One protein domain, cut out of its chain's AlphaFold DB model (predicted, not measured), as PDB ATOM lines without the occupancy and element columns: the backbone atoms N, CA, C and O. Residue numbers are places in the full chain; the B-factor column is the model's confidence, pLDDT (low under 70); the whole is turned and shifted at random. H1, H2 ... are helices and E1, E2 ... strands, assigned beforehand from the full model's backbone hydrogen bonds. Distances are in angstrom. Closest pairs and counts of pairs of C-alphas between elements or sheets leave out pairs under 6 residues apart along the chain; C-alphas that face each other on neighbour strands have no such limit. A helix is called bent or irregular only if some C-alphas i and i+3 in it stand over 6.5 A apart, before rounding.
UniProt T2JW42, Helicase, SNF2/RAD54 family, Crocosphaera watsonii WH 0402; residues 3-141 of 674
ATOM      1  N   ILE A   3     144.559 128.654 135.097       83.75
ATOM      2  CA  ILE A   3     143.874 129.583 136.004       83.75
ATOM      3  C   ILE A   3     143.554 130.865 135.244       83.75
ATOM      4  O   ILE A   3     144.427 131.448 134.606       83.75
ATOM      5  N   LEU A   4     142.297 131.298 135.294       86.25
ATOM      6  CA  LEU A   4     141.850 132.549 134.688       86.25
ATOM      7  C   LEU A   4     141.905 133.692 135.700       86.25
ATOM      8  O   LEU A   4     141.310 133.618 136.777       86.25
ATOM      9  N   HIS A   5     142.561 134.775 135.312       86.81
ATOM     10  CA  HIS A   5     142.690 136.009 136.070       86.81
ATOM     11  C   HIS A   5     141.962 137.146 135.353       86.81
ATOM     12  O   HIS A   5     141.950 137.209 134.126       86.81
ATOM     13  N   GLY A   6     141.361 138.058 136.117       87.06
ATOM     14  CA  GLY A   6     140.630 139.204 135.575       87.06
ATOM     15  C   GLY A   6     140.875 140.462 136.388       87.06
ATOM     16  O   GLY A   6     140.871 140.408 137.618       87.06
ATOM     17  N   THR A   7     141.125 141.578 135.707       88.62
ATOM     18  CA  THR A   7     141.429 142.868 136.336       88.62
ATOM     19  C   THR A   7     140.797 144.021 135.559       88.62
ATOM     20  O   THR A   7     140.780 144.003 134.329       88.62
ATOM     21  N   TRP A   8     140.283 145.021 136.276       89.19
ATOM     22  CA  TRP A   8     139.826 146.285 135.697       89.19
ATOM     23  C   TRP A   8     141.020 147.213 135.455       89.19
ATOM     24  O   TRP A   8     141.810 147.413 136.376       89.19
ATOM     25  N   ILE A   9     141.161 147.746 134.237       83.94
ATOM     26  CA  ILE A   9     142.260 148.645 133.863       83.94
ATOM     27  C   ILE A   9     141.705 150.040 133.568       83.94
ATOM     28  O   ILE A   9     140.933 150.241 132.627       83.94
ATOM     29  N   GLU A  10     142.171 151.004 134.357       71.75
ATOM     30  CA  GLU A  10     141.871 152.431 134.246       71.75
ATOM     31  C   GLU A  10     143.032 153.132 133.510       71.75
ATOM     32  O   GLU A  10     143.960 153.642 134.131       71.75
ATOM     33  N   ASN A  11     143.038 153.098 132.170       63.56
ATOM     34  CA  ASN A  11     143.978 153.880 131.352       63.56
ATOM     35  C   ASN A  11     143.286 155.135 130.802       63.56
ATOM     36  O   ASN A  11     142.111 155.089 130.445       63.56
ATOM     37  N   THR A  12     144.041 156.229 130.665       50.00
ATOM     38  CA  THR A  12     143.556 157.572 130.280       50.00
ATOM     39  C   THR A  12     142.828 157.647 128.935       50.00
ATOM     40  O   THR A  12     142.106 158.611 128.705       50.00
ATOM     41  N   SER A  13     142.978 156.654 128.053       53.66
ATOM     42  CA  SER A  13     142.306 156.626 126.750       53.66
ATOM     43  C   SER A  13     141.077 155.708 126.689       53.66
ATOM     44  O   SER A  13     140.119 156.076 126.020       53.66
ATOM     45  N   GLU A  14     141.070 154.538 127.353       65.50
ATOM     46  CA  GLU A  14     139.957 153.565 127.278       65.50
ATOM     47  C   GLU A  14     139.883 152.621 128.500       65.50
ATOM     48  O   GLU A  14     140.773 151.791 128.728       65.50
ATOM     49  N   LYS A  15     138.769 152.694 129.244       80.06
ATOM     50  CA  LYS A  15     138.442 151.816 130.383       80.06
ATOM     51  C   LYS A  15     137.984 150.441 129.893       80.06
ATOM     52  O   LYS A  15     137.083 150.355 129.060       80.06
ATOM     53  N   HIS A  16     138.590 149.366 130.394       85.69
ATOM     54  CA  HIS A  16     138.249 148.007 129.966       85.69
ATOM     55  C   HIS A  16     138.560 146.953 131.030       85.69
ATOM     56  O   HIS A  16     139.405 147.143 131.908       85.69
ATOM     57  N   PHE A  17     137.898 145.801 130.919       87.94
ATOM     58  CA  PHE A  17     138.214 144.631 131.734       87.94
ATOM     59  C   PHE A  17     139.177 143.722 130.964       87.94
ATOM     60  O   PHE A  17     138.939 143.390 129.802       87.94
ATOM     61  N   PHE A  18     140.278 143.334 131.601       88.69
ATOM     62  CA  PHE A  18     141.325 142.511 131.003       88.69
ATOM     63  C   PHE A  18     141.331 141.119 131.631       88.69
ATOM     64  O   PHE A  18     141.457 140.986 132.852       88.69
ATOM     65  N   ILE A  19     141.203 140.081 130.799       88.12
ATOM     66  CA  ILE A  19     141.262 138.673 131.216       88.12
ATOM     67  C   ILE A  19     142.498 138.013 130.623       88.12
ATOM     68  O   ILE A  19     142.737 138.093 129.421       88.12
ATOM     69  N   TRP A  20     143.245 137.294 131.451       88.75
ATOM     70  CA  TRP A  20     144.396 136.505 131.021       88.75
ATOM     71  C   TRP A  20     144.420 135.148 131.729       88.75
ATOM     72  O   TRP A  20     143.743 134.948 132.739       88.75
ATOM     73  N   GLY A  21     145.155 134.194 131.159       85.12
ATOM     74  CA  GLY A  21     145.252 132.830 131.674       85.12
ATOM     75  C   GLY A  21     146.682 132.447 132.034       85.12
ATOM     76  O   GLY A  21     147.622 132.821 131.331       85.12
ATOM     77  N   GLU A  22     146.830 131.666 133.098       85.31
ATOM     78  CA  GLU A  22     148.097 131.122 133.572       85.31
ATOM     79  C   GLU A  22     148.098 129.592 133.512       85.31
ATOM     80  O   GLU A  22     147.210 128.954 134.079       85.31
ATOM     81  N   THR A  23     149.115 128.998 132.878       83.25
ATOM     82  CA  THR A  23     149.284 127.538 132.801       83.25
ATOM     83  C   THR A  23     150.739 127.128 132.979       83.25
ATOM     84  O   THR A  23     151.626 127.632 132.294       83.25
ATOM     85  N   TRP A  24     150.978 126.131 133.837       79.44
ATOM     86  CA  TRP A  24     152.305 125.542 134.035       79.44
ATOM     87  C   TRP A  24     152.903 125.003 132.722       79.44
ATOM     88  O   TRP A  24     152.253 124.238 132.002       79.44
ATOM     89  N   ARG A  25     154.159 125.373 132.438       74.31
ATOM     90  CA  ARG A  25     154.971 124.890 131.306       74.31
ATOM     91  C   ARG A  25     156.428 124.714 131.748       74.31
ATOM     92  O   ARG A  25     156.915 125.468 132.582       74.31
ATOM     93  N   SER A  26     157.151 123.746 131.186       65.56
ATOM     94  CA  SER A  26     158.592 123.610 131.441       65.56
ATOM     95  C   SER A  26     159.367 124.723 130.728       65.56
ATOM     96  O   SER A  26     159.288 124.831 129.504       65.56
ATOM     97  N   LEU A  27     160.127 125.523 131.475       64.44
ATOM     98  CA  LEU A  27     160.973 126.583 130.922       64.44
ATOM     99  C   LEU A  27     162.180 125.974 130.186       64.44
ATOM    100  O   LEU A  27     162.954 125.223 130.781       64.44
ATOM    101  N   SER A  28     162.351 126.293 128.901       52.72
ATOM    102  CA  SER A  28     163.594 126.035 128.160       52.72
ATOM    103  C   SER A  28     164.648 127.086 128.523       52.72
ATOM    104  O   SER A  28     164.314 128.252 128.707       52.72
ATOM    105  N   SER A  29     165.918 126.683 128.611       45.28
ATOM    106  CA  SER A  29     167.056 127.456 129.150       45.28
ATOM    107  C   SER A  29     167.442 128.747 128.411       45.28
ATOM    108  O   SER A  29     168.355 129.439 128.858       45.28
ATOM    109  N   ASP A  30     166.755 129.103 127.328       45.06
ATOM    110  CA  ASP A  30     167.114 130.229 126.466       45.06
ATOM    111  C   ASP A  30     166.109 131.379 126.620       45.06
ATOM    112  O   ASP A  30     165.266 131.622 125.760       45.06
ATOM    113  N   ILE A  31     166.194 132.097 127.741       51.91
ATOM    114  CA  ILE A  31     165.606 133.437 127.876       51.91
ATOM    115  C   ILE A  31     166.767 134.424 127.730       51.91
ATOM    116  O   ILE A  31     167.530 134.655 128.671       51.91
ATOM    117  N   SER A  32     166.969 134.923 126.512       45.56
ATOM    118  CA  SER A  32     168.033 135.875 126.186       45.56
ATOM    119  C   SER A  32     167.831 137.197 126.926       45.56
ATOM    120  O   SER A  32     166.751 137.783 126.887       45.56
ATOM    121  N   SER A  33     168.888 137.660 127.589       48.00
ATOM    122  CA  SER A  33     168.960 138.926 128.313       48.00
ATOM    123  C   SER A  33     169.288 140.085 127.363       48.00
ATOM    124  O   SER A  33     170.448 140.479 127.269       48.00
ATOM    125  N   ASP A  34     168.282 140.612 126.671       41.06
ATOM    126  CA  ASP A  34     168.335 141.971 126.113       41.06
ATOM    127  C   ASP A  34     167.386 142.866 126.929       41.06
ATOM    128  O   ASP A  34     166.382 142.373 127.442       41.06
ATOM    129  N   ASP A  35     167.700 144.163 127.047       45.84
ATOM    130  CA  ASP A  35     167.049 145.208 127.878       45.84
ATOM    131  C   ASP A  35     165.535 145.458 127.613       45.84
ATOM    132  O   ASP A  35     164.965 146.476 128.008       45.84
ATOM    133  N   SER A  36     164.839 144.541 126.941       62.81
ATOM    134  CA  SER A  36     163.395 144.567 126.699       62.81
ATOM    135  C   SER A  36     162.613 143.780 127.759       62.81
ATOM    136  O   SER A  36     162.994 142.668 128.120       62.81
ATOM    137  N   ILE A  37     161.471 144.318 128.206       70.56
ATOM    138  CA  ILE A  37     160.527 143.622 129.101       70.56
ATOM    139  C   ILE A  37     160.139 142.268 128.487       70.56
ATOM    140  O   ILE A  37     159.610 142.209 127.373       70.56
ATOM    141  N   LEU A  38     160.385 141.186 129.227       77.38
ATOM    142  CA  LEU A  38     160.180 139.815 128.765       77.38
ATOM    143  C   LEU A  38     158.694 139.421 128.757       77.38
ATOM    144  O   LEU A  38     157.892 139.889 129.571       77.38
ATOM    145  N   MET A  39     158.328 138.526 127.836       77.75
ATOM    146  CA  MET A  39     156.993 137.918 127.792       77.75
ATOM    147  C   MET A  39     156.813 136.931 128.945       77.75
ATOM    148  O   MET A  39     157.731 136.179 129.276       77.75
ATOM    149  N   TYR A  40     155.620 136.914 129.538       80.75
ATOM    150  CA  TYR A  40     155.300 136.011 130.634       80.75
ATOM    151  C   TYR A  40     155.277 134.549 130.152       80.75
ATOM    152  O   TYR A  40     154.437 134.190 129.328       80.75
ATOM    153  N   PRO A  41     156.158 133.670 130.653       75.75
ATOM    154  CA  PRO A  41     156.341 132.334 130.085       75.75
ATOM    155  C   PRO A  41     155.150 131.387 130.305       75.75
ATOM    156  O   PRO A  41     154.974 130.429 129.548       75.75
ATOM    157  N   PHE A  42     154.317 131.650 131.318       81.25
ATOM    158  CA  PHE A  42     153.130 130.851 131.636       81.25
ATOM    159  C   PHE A  42     151.834 131.423 131.040       81.25
ATOM    160  O   PHE A  42     150.754 130.918 131.354       81.25
ATOM    161  N   SER A  43     151.906 132.461 130.193       82.75
ATOM    162  CA  SER A  43     150.709 133.063 129.595       82.75
ATOM    163  C   SER A  43     150.037 132.119 128.603       82.75
ATOM    164  O   SER A  43     150.690 131.508 127.746       82.75
ATOM    165  N   VAL A  44     148.713 132.044 128.688       82.50
ATOM    166  CA  VAL A  44     147.863 131.353 127.717       82.50
ATOM    167  C   VAL A  44     147.449 132.315 126.610       82.50
ATOM    168  O   VAL A  44     147.163 133.481 126.859       82.50
ATOM    169  N   ASP A  45     147.423 131.815 125.383       81.50
ATOM    170  CA  ASP A  45     147.003 132.552 124.200       81.50
ATOM    171  C   ASP A  45     145.477 132.743 124.155       81.50
ATOM    172  O   ASP A  45     144.702 132.091 124.863       81.50
ATOM    173  N   LYS A  46     145.012 133.629 123.270       80.19
ATOM    174  CA  LYS A  46     143.584 133.955 123.128       80.19
ATOM    175  C   LYS A  46     142.694 132.718 122.934       80.19
ATOM    176  O   LYS A  46     141.598 132.680 123.494       80.19
ATOM    177  N   GLN A  47     143.124 131.730 122.143       78.44
ATOM    178  CA  GLN A  47     142.317 130.531 121.883       78.44
ATOM    179  C   GLN A  47     142.161 129.690 123.152       78.44
ATOM    180  O   GLN A  47     141.034 129.341 123.502       78.44
ATOM    181  N   GLY A  48     143.248 129.478 123.899       78.38
ATOM    182  CA  GLY A  48     143.206 128.756 125.169       78.38
ATOM    183  C   GLY A  48     142.336 129.435 126.236       78.38
ATOM    184  O   GLY A  48     141.649 128.749 126.993       78.38
ATOM    185  N   ILE A  49     142.284 130.774 126.273       79.88
ATOM    186  CA  ILE A  49     141.382 131.504 127.183       79.88
ATOM    187  C   ILE A  49     139.911 131.264 126.801       79.88
ATOM    188  O   ILE A  49     139.081 130.979 127.666       79.88
ATOM    189  N   VAL A  50     139.573 131.343 125.508       79.81
ATOM    190  CA  VAL A  50     138.199 131.124 125.021       79.81
ATOM    191  C   VAL A  50     137.750 129.673 125.225       79.81
ATOM    192  O   VAL A  50     136.605 129.434 125.610       79.81
ATOM    193  N   GLU A  51     138.630 128.697 125.004       79.62
ATOM    194  CA  GLU A  51     138.349 127.282 125.273       79.62
ATOM    195  C   GLU A  51     138.041 127.034 126.753       79.62
ATOM    196  O   GLU A  51     137.048 126.372 127.064       79.62
ATOM    197  N   GLN A  52     138.818 127.638 127.655       77.69
ATOM    198  CA  GLN A  52     138.625 127.508 129.100       77.69
ATOM    199  C   GLN A  52     137.344 128.203 129.598       77.69
ATOM    200  O   GLN A  52     136.683 127.733 130.524       77.69
ATOM    201  N   LEU A  53     136.942 129.315 128.977       76.75
ATOM    202  CA  LEU A  53     135.647 129.943 129.262       76.75
ATOM    203  C   LEU A  53     134.486 129.045 128.801       76.75
ATOM    204  O   LEU A  53     133.546 128.805 129.562       76.75
ATOM    205  N   ASN A  54     134.591 128.461 127.602       77.00
ATOM    206  CA  ASN A  54     133.580 127.546 127.069       77.00
ATOM    207  C   ASN A  54     133.452 126.254 127.894       77.00
ATOM    208  O   ASN A  54     132.330 125.789 128.114       77.00
ATOM    209  N   SER A  55     134.562 125.678 128.375       72.88
ATOM    210  CA  SER A  55     134.534 124.479 129.230       72.88
ATOM    211  C   SER A  55     133.801 124.732 130.547       72.88
ATOM    212  O   SER A  55     133.083 123.859 131.033       72.88
ATOM    213  N   ASN A  56     133.892 125.958 131.066       70.06
ATOM    214  CA  ASN A  56     133.187 126.412 132.264       70.06
ATOM    215  C   ASN A  56     131.739 126.861 131.986       70.06
ATOM    216  O   ASN A  56     131.100 127.452 132.854       70.06
ATOM    217  N   LYS A  57     131.198 126.566 130.793       71.31
ATOM    218  CA  LYS A  57     129.858 126.965 130.320       71.31
ATOM    219  C   LYS A  57     129.640 128.484 130.242       71.31
ATOM    220  O   LYS A  57     128.492 128.913 130.129       71.31
ATOM    221  N   ILE A  58     130.711 129.277 130.241       72.06
ATOM    222  CA  ILE A  58     130.650 130.729 130.075       72.06
ATOM    223  C   ILE A  58     130.640 131.019 128.575       72.06
ATOM    224  O   ILE A  58     131.614 130.753 127.871       72.06
ATOM    225  N   LYS A  59     129.522 131.530 128.060       68.81
ATOM    226  CA  LYS A  59     129.369 131.850 126.639       68.81
ATOM    227  C   LYS A  59     129.682 133.317 126.405       68.81
ATOM    228  O   LYS A  59     128.940 134.185 126.858       68.81
ATOM    229  N   ILE A  60     130.717 133.571 125.613       64.69
ATOM    230  CA  ILE A  60     130.903 134.860 124.952       64.69
ATOM    231  C   ILE A  60     130.068 134.835 123.666       64.69
ATOM    232  O   ILE A  60     130.107 133.854 122.917       64.69
ATOM    233  N   GLU A  61     129.266 135.870 123.419       57.47
ATOM    234  CA  GLU A  61     128.465 135.950 122.196       57.47
ATOM    235  C   GLU A  61     129.377 135.908 120.961       57.47
ATOM    236  O   GLU A  61     130.328 136.674 120.829       57.47
ATOM    237  N   LYS A  62     129.092 134.977 120.043       45.28
ATOM    238  CA  LYS A  62     129.992 134.542 118.957       45.28
ATOM    239  C   LYS A  62     130.361 135.610 117.906       45.28
ATOM    240  O   LYS A  62     131.125 135.291 117.004       45.28
ATOM    241  N   ASN A  63     129.843 136.838 117.994       42.06
ATOM    242  CA  ASN A  63     129.847 137.807 116.887       42.06
ATOM    243  C   ASN A  63     130.590 139.131 117.145       42.06
ATOM    244  O   ASN A  63     130.408 140.075 116.377       42.06
ATOM    245  N   LYS A  64     131.457 139.230 118.160       53.00
ATOM    246  CA  LYS A  64     132.326 140.410 118.337       53.00
ATOM    247  C   LYS A  64     133.800 140.015 118.229       53.00
ATOM    248  O   LYS A  64     134.234 139.032 118.827       53.00
ATOM    249  N   ASN A  65     134.569 140.766 117.437       56.19
ATOM    250  CA  ASN A  65     136.022 140.624 117.336       56.19
ATOM    251  C   ASN A  65     136.649 140.956 118.695       56.19
ATOM    252  O   ASN A  65     136.910 142.112 118.992       56.19
ATOM    253  N   ILE A  66     136.871 139.941 119.525       66.50
ATOM    254  CA  ILE A  66     137.585 140.099 120.792       66.50
ATOM    255  C   ILE A  66     139.031 140.508 120.481       66.50
ATOM    256  O   ILE A  66     139.761 139.734 119.854       66.50
ATOM    257  N   GLU A  67     139.457 141.694 120.900       76.81
ATOM    258  CA  GLU A  67     140.831 142.160 120.694       76.81
ATOM    259  C   GLU A  67     141.787 141.492 121.695       76.81
ATOM    260  O   GLU A  67     141.534 141.458 122.903       76.81
ATOM    261  N   SER A  68     142.891 140.939 121.183       78.62
ATOM    262  CA  SER A  68     144.017 140.465 121.994       78.62
ATOM    263  C   SER A  68     144.991 141.614 122.203       78.62
ATOM    264  O   SER A  68     145.512 142.167 121.233       78.62
ATOM    265  N   VAL A  69     145.241 141.967 123.460       83.94
ATOM    266  CA  VAL A  69     146.138 143.063 123.836       83.94
ATOM    267  C   VAL A  69     147.181 142.523 124.804       83.94
ATOM    268  O   VAL A  69     146.891 141.655 125.627       83.94
ATOM    269  N   SER A  70     148.410 143.026 124.709       84.00
ATOM    270  CA  SER A  70     149.436 142.753 125.711       84.00
ATOM    271  C   SER A  70     149.501 143.886 126.728       84.00
ATOM    272  O   SER A  70     149.603 145.048 126.339       84.00
ATOM    273  N   GLN A  71     149.499 143.543 128.012       83.38
ATOM    274  CA  GLN A  71     149.609 144.484 129.129       83.38
ATOM    275  C   GLN A  71     150.817 144.136 130.001       83.38
ATOM    276  O   GLN A  71     151.252 142.983 130.041       83.38
ATOM    277  N   ILE A  72     151.381 145.131 130.683       85.38
ATOM    278  CA  ILE A  72     152.520 144.936 131.590       85.38
ATOM    279  C   ILE A  72     151.985 144.694 133.000       85.38
ATOM    280  O   ILE A  72     151.182 145.475 133.502       85.38
ATOM    281  N   PHE A  73     152.436 143.614 133.631       83.81
ATOM    282  CA  PHE A  73     152.100 143.246 135.003       83.81
ATOM    283  C   PHE A  73     153.379 143.033 135.816       83.81
ATOM    284  O   PHE A  73     154.328 142.407 135.350       83.81
ATOM    285  N   TYR A  74     153.390 143.520 137.050       83.56
ATOM    286  CA  TYR A  74     154.449 143.321 138.028       83.56
ATOM    287  C   TYR A  74     154.137 142.073 138.851       83.56
ATOM    288  O   TYR A  74     153.267 142.094 139.724       83.56
ATOM    289  N   LEU A  75     154.827 140.971 138.553       83.25
ATOM    290  CA  LEU A  75     154.568 139.670 139.175       83.25
ATOM    291  C   LEU A  75     155.728 139.214 140.075       83.25
ATOM    292  O   LEU A  75     156.894 139.506 139.773       83.25
ATOM    293  N   PRO A  76     155.436 138.474 141.165       81.81
ATOM    294  CA  PRO A  76     156.453 137.896 142.035       81.81
ATOM    295  C   PRO A  76     157.396 136.983 141.250       81.81
ATOM    296  O   PRO A  76     156.965 136.042 140.587       81.81
ATOM    297  N   SER A  77     158.690 137.265 141.323       81.56
ATOM    298  CA  SER A  77     159.727 136.548 140.587       81.56
ATOM    299  C   SER A  77     160.903 136.231 141.506       81.56
ATOM    300  O   SER A  77     161.306 137.064 142.321       81.56
ATOM    301  N   LYS A  78     161.465 135.025 141.373       80.62
ATOM    302  CA  LYS A  78     162.653 134.592 142.116       80.62
ATOM    303  C   LYS A  78     163.900 134.763 141.256       80.62
ATOM    304  O   LYS A  78     163.954 134.281 140.123       80.62
ATOM    305  N   PHE A  79     164.916 135.423 141.805       74.25
ATOM    306  CA  PHE A  79     166.208 135.563 141.139       74.25
ATOM    307  C   PHE A  79     167.067 134.315 141.363       74.25
ATOM    308  O   PHE A  79     167.342 133.928 142.501       74.25
ATOM    309  N   ILE A  80     167.524 133.676 140.284       72.44
ATOM    310  CA  ILE A  80     168.389 132.497 140.368       72.44
ATOM    311  C   ILE A  80     169.835 132.906 140.080       72.44
ATOM    312  O   ILE A  80     170.245 133.084 138.933       72.44
ATOM    313  N   ALA A  81     170.650 132.977 141.137       61.03
ATOM    314  CA  ALA A  81     172.053 133.402 141.060       61.03
ATOM    315  C   ALA A  81     172.921 132.558 140.100       61.03
ATOM    316  O   ALA A  81     173.890 133.067 139.543       61.03
ATOM    317  N   LYS A  82     172.575 131.278 139.881       60.22
ATOM    318  CA  LYS A  82     173.308 130.371 138.975       60.22
ATOM    319  C   LYS A  82     173.074 130.658 137.488       60.22
ATOM    320  O   LYS A  82     173.988 130.436 136.704       60.22
ATOM    321  N   SER A  83     171.886 131.128 137.104       61.16
ATOM    322  CA  SER A  83     171.528 131.436 135.709       61.16
ATOM    323  C   SER A  83     171.494 132.938 135.410       61.16
ATOM    324  O   SER A  83     171.326 133.307 134.255       61.16
ATOM    325  N   LYS A  84     171.660 133.805 136.427       62.34
ATOM    326  CA  LYS A  84     171.479 135.270 136.331       62.34
ATOM    327  C   LYS A  84     170.137 135.670 135.696       62.34
ATOM    328  O   LYS A  84     170.040 136.708 135.052       62.34
ATOM    329  N   GLN A  85     169.108 134.849 135.878       69.19
ATOM    330  CA  GLN A  85     167.775 135.076 135.331       69.19
ATOM    331  C   GLN A  85     166.756 135.137 136.464       69.19
ATOM    332  O   GLN A  85     166.864 134.417 137.464       69.19
ATOM    333  N   SER A  86     165.754 135.988 136.279       74.00
ATOM    334  CA  SER A  86     164.574 136.037 137.132       74.00
ATOM    335  C   SER A  86     163.476 135.174 136.533       74.00
ATOM    336  O   SER A  86     163.149 135.320 135.357       74.00
ATOM    337  N   ILE A  87     162.906 134.285 137.340       77.25
ATOM    338  CA  ILE A  87     161.820 133.396 136.920       77.25
ATOM    339  C   ILE A  87     160.548 133.806 137.667       77.25
ATOM    340  O   ILE A  87     160.608 133.940 138.893       77.25
ATOM    341  N   PRO A  88     159.416 134.020 136.973       80.19
ATOM    342  CA  PRO A  88     158.166 134.321 137.649       80.19
ATOM    343  C   PRO A  88     157.657 133.102 138.420       80.19
ATOM    344  O   PRO A  88     157.851 131.965 137.993       80.19
ATOM    345  N   LEU A  89     156.997 133.343 139.549       78.25
ATOM    346  CA  LEU A  89     156.343 132.303 140.339       78.25
ATOM    347  C   LEU A  89     154.886 132.149 139.898       78.25
ATOM    348  O   LEU A  89     154.184 133.145 139.730       78.25
ATOM    349  N   LEU A  90     154.433 130.901 139.754       76.12
ATOM    350  CA  LEU A  90     153.032 130.599 139.459       76.12
ATOM    351  C   LEU A  90     152.139 130.957 140.646       76.12
ATOM    352  O   LEU A  90     152.520 130.747 141.801       76.12
ATOM    353  N   SER A  91     150.905 131.389 140.376       72.75
ATOM    354  CA  SER A  91     149.935 131.706 141.435       72.75
ATOM    355  C   SER A  91     149.683 130.547 142.412       72.75
ATOM    356  O   SER A  91     149.476 130.783 143.598       72.75
ATOM    357  N   THR A  92     149.780 129.291 141.961       69.25
ATOM    358  CA  THR A  92     149.624 128.093 142.814       69.25
ATOM    359  C   THR A  92     150.829 127.783 143.700       69.25
ATOM    360  O   THR A  92     150.720 126.970 144.617       69.25
ATOM    361  N   GLU A  93     151.995 128.350 143.394       67.88
ATOM    362  CA  GLU A  93     153.253 128.070 144.098       67.88
ATOM    363  C   GLU A  93     153.561 129.104 145.189       67.88
ATOM    364  O   GLU A  93     154.434 128.863 146.019       67.88
ATOM    365  N   LEU A  94     152.820 130.216 145.228       67.56
ATOM    366  CA  LEU A  94     152.973 131.273 146.226       67.56
ATOM    367  C   LEU A  94     152.426 130.830 147.590       67.56
ATOM    368  O   LEU A  94     151.228 130.581 147.739       67.56
ATOM    369  N   LYS A  95     153.290 130.772 148.612       62.72
ATOM    370  CA  LYS A  95     152.886 130.618 150.018       62.72
ATOM    371  C   LYS A  95     153.288 131.854 150.815       62.72
ATOM    372  O   LYS A  95     154.352 132.423 150.594       62.72
ATOM    373  N   ASP A  96     152.489 132.219 151.819       58.25
ATOM    374  CA  ASP A  96     152.736 133.407 152.659       58.25
ATOM    375  C   ASP A  96     154.138 133.428 153.301       58.25
ATOM    376  O   ASP A  96     154.733 134.488 153.480       58.25
ATOM    377  N   LYS A  97     154.712 132.248 153.581       53.97
ATOM    378  CA  LYS A  97     156.059 132.090 154.157       53.97
ATOM    379  C   LYS A  97     157.198 132.497 153.217       53.97
ATOM    380  O   LYS A  97     158.303 132.752 153.691       53.97
ATOM    381  N   ASP A  98     156.958 132.552 151.909       54.66
ATOM    382  CA  ASP A  98     158.001 132.848 150.923       54.66
ATOM    383  C   ASP A  98     158.324 134.354 150.862       54.66
ATOM    384  O   ASP A  98     159.435 134.743 150.497       54.66
ATOM    385  N   PHE A  99     157.393 135.211 151.300       57.28
ATOM    386  CA  PHE A  99     157.592 136.662 151.393       57.28
ATOM    387  C   PHE A  99     158.457 137.081 152.593       57.28
ATOM    388  O   PHE A  99     159.076 138.143 152.558       57.28
ATOM    389  N   GLU A 100     158.556 136.250 153.637       53.44
ATOM    390  CA  GLU A 100     159.370 136.529 154.833       53.44
ATOM    391  C   GLU A 100     160.879 136.330 154.591       53.44
ATOM    392  O   GLU A 100     161.701 136.860 155.337       53.44
ATOM    393  N   GLN A 101     161.260 135.584 153.547       55.78
ATOM    394  CA  GLN A 101     162.655 135.205 153.279       55.78
ATOM    395  C   GLN A 101     163.427 136.201 152.391       55.78
ATOM    396  O   GLN A 101     164.634 136.048 152.234       55.78
ATOM    397  N   GLY A 102     162.776 137.228 151.827       57.62
ATOM    398  CA  GLY A 102     163.436 138.288 151.039       57.62
ATOM    399  C   GLY A 102     163.942 137.881 149.641       57.62
ATOM    400  O   GLY A 102     164.539 138.701 148.948       57.62
ATOM    401  N   ASP A 103     163.679 136.647 149.206       66.12
ATOM    402  CA  ASP A 103     164.136 136.067 147.929       66.12
ATOM    403  C   ASP A 103     163.271 136.453 146.705       66.12
ATOM    404  O   ASP A 103     163.601 136.096 145.569       66.12
ATOM    405  N   ILE A 104     162.139 137.130 146.924       74.06
ATOM    406  CA  ILE A 104     161.111 137.411 145.911       74.06
ATOM    407  C   ILE A 104     161.059 138.910 145.618       74.06
ATOM    408  O   ILE A 104     160.946 139.726 146.530       74.06
ATOM    409  N   GLN A 105     161.089 139.268 144.334       77.38
ATOM    410  CA  GLN A 105     160.958 140.648 143.858       77.38
ATOM    411  C   GLN A 105     159.828 140.765 142.833       77.38
ATOM    412  O   GLN A 105     159.542 139.818 142.101       77.38
ATOM    413  N   LEU A 106     159.178 141.929 142.771       77.50
ATOM    414  CA  LEU A 106     158.200 142.237 141.727       77.50
ATOM    415  C   LEU A 106     158.939 142.693 140.468       77.50
ATOM    416  O   LEU A 106     159.661 143.687 140.502       77.50
ATOM    417  N   ILE A 107     158.759 141.967 139.366       81.44
ATOM    418  CA  ILE A 107     159.396 142.258 138.075       81.44
ATOM    419  C   ILE A 107     158.309 142.444 137.020       81.44
ATOM    420  O   ILE A 107     157.284 141.763 137.059       81.44
ATOM    421  N   ALA A 108     158.529 143.381 136.098       83.81
ATOM    422  CA  ALA A 108     157.625 143.644 134.988       83.81
ATOM    423  C   ALA A 108     157.668 142.503 133.958       83.81
ATOM    424  O   ALA A 108     158.728 142.170 133.429       83.81
ATOM    425  N   TRP A 109     156.498 141.958 133.637       83.31
ATOM    426  CA  TRP A 109     156.282 140.947 132.609       83.31
ATOM    427  C   TRP A 109     155.198 141.410 131.644       83.31
ATOM    428  O   TRP A 109     154.182 141.975 132.054       83.31
ATOM    429  N   LYS A 110     155.384 141.143 130.352       86.00
ATOM    430  CA  LYS A 110     154.368 141.401 129.330       86.00
ATOM    431  C   LYS A 110     153.448 140.184 129.203       86.00
ATOM    432  O   LYS A 110     153.904 139.102 128.838       86.00
ATOM    433  N   ILE A 111     152.164 140.357 129.511       85.94
ATOM    434  CA  ILE A 111     151.138 139.305 129.483       85.94
ATOM    435  C   ILE A 111     150.183 139.565 128.324       85.94
ATOM    436  O   ILE A 111     149.640 140.662 128.194       85.94
ATOM    437  N   GLU A 112     149.959 138.554 127.490       85.88
ATOM    438  CA  GLU A 112     148.913 138.582 126.471       85.88
ATOM    439  C   GLU A 112     147.569 138.152 127.069       85.88
ATOM    440  O   GLU A 112     147.490 137.191 127.836       85.88
ATOM    441  N   GLY A 113     146.505 138.873 126.727       86.50
ATOM    442  CA  GLY A 113     145.163 138.563 127.194       86.50
ATOM    443  C   GLY A 113     144.081 139.178 126.322       86.50
ATOM    444  O   GLY A 113     144.328 139.727 125.247       86.50
ATOM    445  N   ILE A 114     142.853 139.052 126.800       86.19
ATOM    446  CA  ILE A 114     141.634 139.491 126.137       86.19
ATOM    447  C   ILE A 114     141.172 140.812 126.750       86.19
ATOM    448  O   ILE A 114     140.963 140.900 127.962       86.19
ATOM    449  N   LYS A 115     140.951 141.812 125.895       87.12
ATOM    450  CA  LYS A 115     140.271 143.059 126.248       87.12
ATOM    451  C   LYS A 115     138.762 142.896 126.058       87.12
ATOM    452  O   LYS A 115     138.314 142.494 124.984       87.12
ATOM    453  N   LEU A 116     137.991 143.209 127.096       83.94
ATOM    454  CA  LEU A 116     136.533 143.146 127.085       83.94
ATOM    455  C   LEU A 116     135.916 144.535 127.187       83.94
ATOM    456  O   LEU A 116     136.313 145.351 128.024       83.94
ATOM    457  N   ASN A 117     134.880 144.753 126.380       84.00
ATOM    458  CA  ASN A 117     134.008 145.913 126.506       84.00
ATOM    459  C   ASN A 117     133.109 145.769 127.744       84.00
ATOM    460  O   ASN A 117     132.984 144.686 128.323       84.00
ATOM    461  N   VAL A 118     132.452 146.858 128.148       85.00
ATOM    462  CA  VAL A 118     131.606 146.878 129.356       85.00
ATOM    463  C   VAL A 118     130.458 145.864 129.260       85.00
ATOM    464  O   VAL A 118     130.240 145.112 130.207       85.00
ATOM    465  N   ASP A 119     129.790 145.753 128.106       84.88
ATOM    466  CA  ASP A 119     128.710 144.770 127.903       84.88
ATOM    467  C   ASP A 119     129.205 143.320 128.036       84.88
ATOM    468  O   ASP A 119     128.576 142.491 128.696       84.88
ATOM    469  N   ASP A 120     130.366 143.015 127.448       83.94
ATOM    470  CA  ASP A 120     130.949 141.671 127.497       83.94
ATOM    471  C   ASP A 120     131.440 141.338 128.917       83.94
ATOM    472  O   ASP A 120     131.319 140.201 129.376       83.94
ATOM    473  N   THR A 121     131.923 142.350 129.643       87.00
ATOM    474  CA  THR A 121     132.297 142.257 131.061       87.00
ATOM    475  C   THR A 121     131.084 141.902 131.921       87.00
ATOM    476  O   THR A 121     131.147 140.957 132.708       87.00
ATOM    477  N   ILE A 122     129.962 142.607 131.742       87.56
ATOM    478  CA  ILE A 122     128.694 142.328 132.437       87.56
ATOM    479  C   ILE A 122     128.237 140.895 132.144       87.56
ATOM    480  O   ILE A 122     127.885 140.155 133.065       87.56
ATOM    481  N   ASN A 123     128.288 140.485 130.874       86.81
ATOM    482  CA  ASN A 123     127.881 139.151 130.457       86.81
ATOM    483  C   ASN A 123     128.718 138.060 131.151       86.81
ATOM    484  O   ASN A 123     128.160 137.163 131.782       86.81
ATOM    485  N   ILE A 124     130.049 138.175 131.129       85.31
ATOM    486  CA  ILE A 124     130.948 137.194 131.757       85.31
ATOM    487  C   ILE A 124     130.772 137.156 133.280       85.31
ATOM    488  O   ILE A 124     130.606 136.073 133.843       85.31
ATOM    489  N   LEU A 125     130.761 138.311 133.956       86.94
ATOM    490  CA  LEU A 125     130.645 138.363 135.419       86.94
ATOM    491  C   LEU A 125     129.288 137.843 135.921       86.94
ATOM    492  O   LEU A 125     129.215 137.273 137.011       86.94
ATOM    493  N   SER A 126     128.223 137.968 135.123       86.12
ATOM    494  CA  SER A 126     126.901 137.425 135.466       86.12
ATOM    495  C   SER A 126     126.839 135.891 135.456       86.12
ATOM    496  O   SER A 126     126.074 135.304 136.222       86.12
ATOM    497  N   GLN A 127     127.664 135.235 134.630       84.56
ATOM    498  CA  GLN A 127     127.641 133.782 134.419       84.56
ATOM    499  C   GLN A 127     128.544 133.003 135.394       84.56
ATOM    500  O   GLN A 127     128.439 131.779 135.482       84.56
ATOM    501  N   LEU A 128     129.425 133.682 136.139       81.81
ATOM    502  CA  LEU A 128     130.359 133.038 137.068       81.81
ATOM    503  C   LEU A 128     129.646 132.503 138.331       81.81
ATOM    504  O   LEU A 128     128.811 133.206 138.899       81.81
ATOM    505  N   PRO A 129     129.961 131.293 138.830       73.00
ATOM    506  CA  PRO A 129     129.271 130.693 139.979       73.00
ATOM    507  C   PRO A 129     129.493 131.440 141.316       73.00
ATOM    508  O   PRO A 129     130.480 132.149 141.506       73.00
ATOM    509  N   LEU A 130     128.535 131.295 142.245       64.44
ATOM    510  CA  LEU A 130     128.510 131.918 143.588       64.44
ATOM    511  C   LEU A 130     129.158 131.066 144.688       64.44
ATOM    512  O   LEU A 130     129.603 131.613 145.695       64.44
ATOM    513  N   GLY A 131     129.125 129.740 144.534       58.69
ATOM    514  CA  GLY A 131     129.392 128.784 145.607       58.69
ATOM    515  C   GLY A 131     130.413 127.728 145.208       58.69
ATOM    516  O   GLY A 131     130.393 127.218 144.090       58.69
ATOM    517  N   LEU A 132     131.288 127.411 146.160       51.78
ATOM    518  CA  LEU A 132     132.287 126.351 146.091       51.78
ATOM    519  C   LEU A 132     131.582 124.994 146.185       51.78
ATOM    520  O   LEU A 132     131.210 124.544 147.267       51.78
ATOM    521  N   THR A 133     131.376 124.333 145.051       45.91
ATOM    522  CA  THR A 133     131.214 122.878 145.038       45.91
ATOM    523  C   THR A 133     132.608 122.267 144.920       45.91
ATOM    524  O   THR A 133     133.289 122.517 143.928       45.91
ATOM    525  N   ASN A 134     133.002 121.497 145.942       46.81
ATOM    526  CA  ASN A 134     134.331 120.956 146.304       46.81
ATOM    527  C   ASN A 134     135.236 120.323 145.211       46.81
ATOM    528  O   ASN A 134     136.266 119.761 145.562       46.81
ATOM    529  N   ASN A 135     134.904 120.373 143.917       48.91
ATOM    530  CA  ASN A 135     135.706 119.773 142.842       48.91
ATOM    531  C   ASN A 135     136.184 120.756 141.748       48.91
ATOM    532  O   ASN A 135     137.086 120.389 140.999       48.91
ATOM    533  N   ASP A 136     135.652 121.984 141.664       50.09
ATOM    534  CA  ASP A 136     135.976 122.943 140.580       50.09
ATOM    535  C   ASP A 136     136.934 124.080 141.017       50.09
ATOM    536  O   ASP A 136     137.109 125.073 140.311       50.09
ATOM    537  N   GLU A 137     137.578 123.940 142.182       53.12
ATOM    538  CA  GLU A 137     138.309 125.008 142.892       53.12
ATOM    539  C   GLU A 137     139.520 125.614 142.151       53.12
ATOM    540  O   GLU A 137     139.984 126.689 142.526       53.12
ATOM    541  N   ASN A 138     140.015 124.998 141.073       57.44
ATOM    542  CA  ASN A 138     141.372 125.260 140.572       57.44
ATOM    543  C   ASN A 138     141.480 126.080 139.272       57.44
ATOM    544  O   ASN A 138     142.567 126.134 138.702       57.44
ATOM    545  N   TYR A 139     140.402 126.694 138.767       72.69
ATOM    546  CA  TYR A 139     140.439 127.336 137.435       72.69
ATOM    547  C   TYR A 139     140.138 128.842 137.410       72.69
ATOM    548  O   TYR A 139     140.325 129.474 136.370       72.69
ATOM    549  N   ILE A 140     139.697 129.436 138.523       80.25
ATOM    550  CA  ILE A 140     139.386 130.871 138.619       80.25
ATOM    551  C   ILE A 140     140.237 131.507 139.721       80.25
ATOM    552  O   ILE A 140     140.141 131.115 140.884       80.25
ATOM    553  N   GLY A 141     141.023 132.519 139.355       79.25
ATOM    554  CA  GLY A 141     141.841 133.300 140.275       79.25
ATOM    555  C   GLY A 141     141.017 134.214 141.185       79.25
ATOM    556  O   GLY A 141     139.905 134.638 140.852       79.25
TER     557      GLY A 141
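AT A GLANCE: This is residues 3 to 141 of the 674 residues of the protein "Helicase, SNF2/RAD54 family" of Crocosphaera watsonii WH 0402 (UniProt T2JW42). A long, strongly twisted antiparallel sheet runs the length of the domain on two bent strands, E3 and E5, with the hairpin of E1 and E2 beside E5 and the short strand E4 beside E3 at the other end. H1 crosses over E2 and H2 runs along it, both at the E1 and E2 end, while the loop of residues 24 to 45 swings out toward the E4 end and back, and residues 130 to 135 stick out. The printed part has 139 residues, with two named helices and five named strands in the order E1, E2, H1, E3, E4, E5, H2 along the chain; the sheet order is E1, E2, E5, E3, E4. The class is mixed, helices and strands, with 66 residues, under half, in named elements; the whole is compact, with a radius of gyration of the C-alphas of 16.7 A and spans of 48 by 39 by 28 A.

HOW THE PARTS SIT: E5, residues 104 to 116, and E3, residues 67 to 80, are antiparallel at 164 degrees, with N 109 and O 73 2.8 A apart, within hydrogen-bond range. E3 bends by 63 degrees at residue 76, and E5 by 63 degrees at residue 112. E4, residues 85 to 88, forms a hairpin with E3, with N 78 and O 87 at 2.8 A. E2, residues 16 to 23, is antiparallel to E5 at 118 degrees, with N 114 and O 19 at 2.8 A. E1, residues 3 to 9, forms a hairpin with E2, with N 5 and O 20 at 2.8 A. H1, residues 46 to 55, is on the sheet at a height of 8.7 A, across the strands at 89 degrees to E2 on the local plane; the closest C-alphas of H1 and E2 are those of Ile 49 and Gly 21, 6.1 A apart. E2, H1 and E3 make a split strand-helix-strand unit, two strands running the same way with E5 between them, and its crossover is right-handed. H2, residues 118 to 127, is on the sheet at a height of 10.2 A, along the strands at 24 degrees to E2 on the local plane; its closest C-alpha pair with E2 is Thr 121 and Phe 17, 6.4 A. The two helices are apart and on one face of the sheet, making two layers, helices over strands. In H1 and H2 every O i to N i+4 pair is within hydrogen-bond range.

IN THESE COORDINATES: E1 begins at C-alpha 3, (143.874, 129.583, 136.004). E3 is 35.2 A long, E5 31.5 A, E2 23.4 A, E1 19.2 A and E4 9.9 A. H1 measures 14.5 A and H2 14.6 A, with C-alpha 127 at (127.641, 133.782, 134.419).

THE WHOLE: The two C-alphas farthest apart, those of Asn 63 and Lys 82, are 49.3 A apart. The printed part has no cut. The links E2 to H1, H1 to E3 and E4 to E5 are long. The mean pLDDT of the printed part is 72.5, with 49 residues under 70, among them 26 to 36, 92 to 103 and 130 to 138.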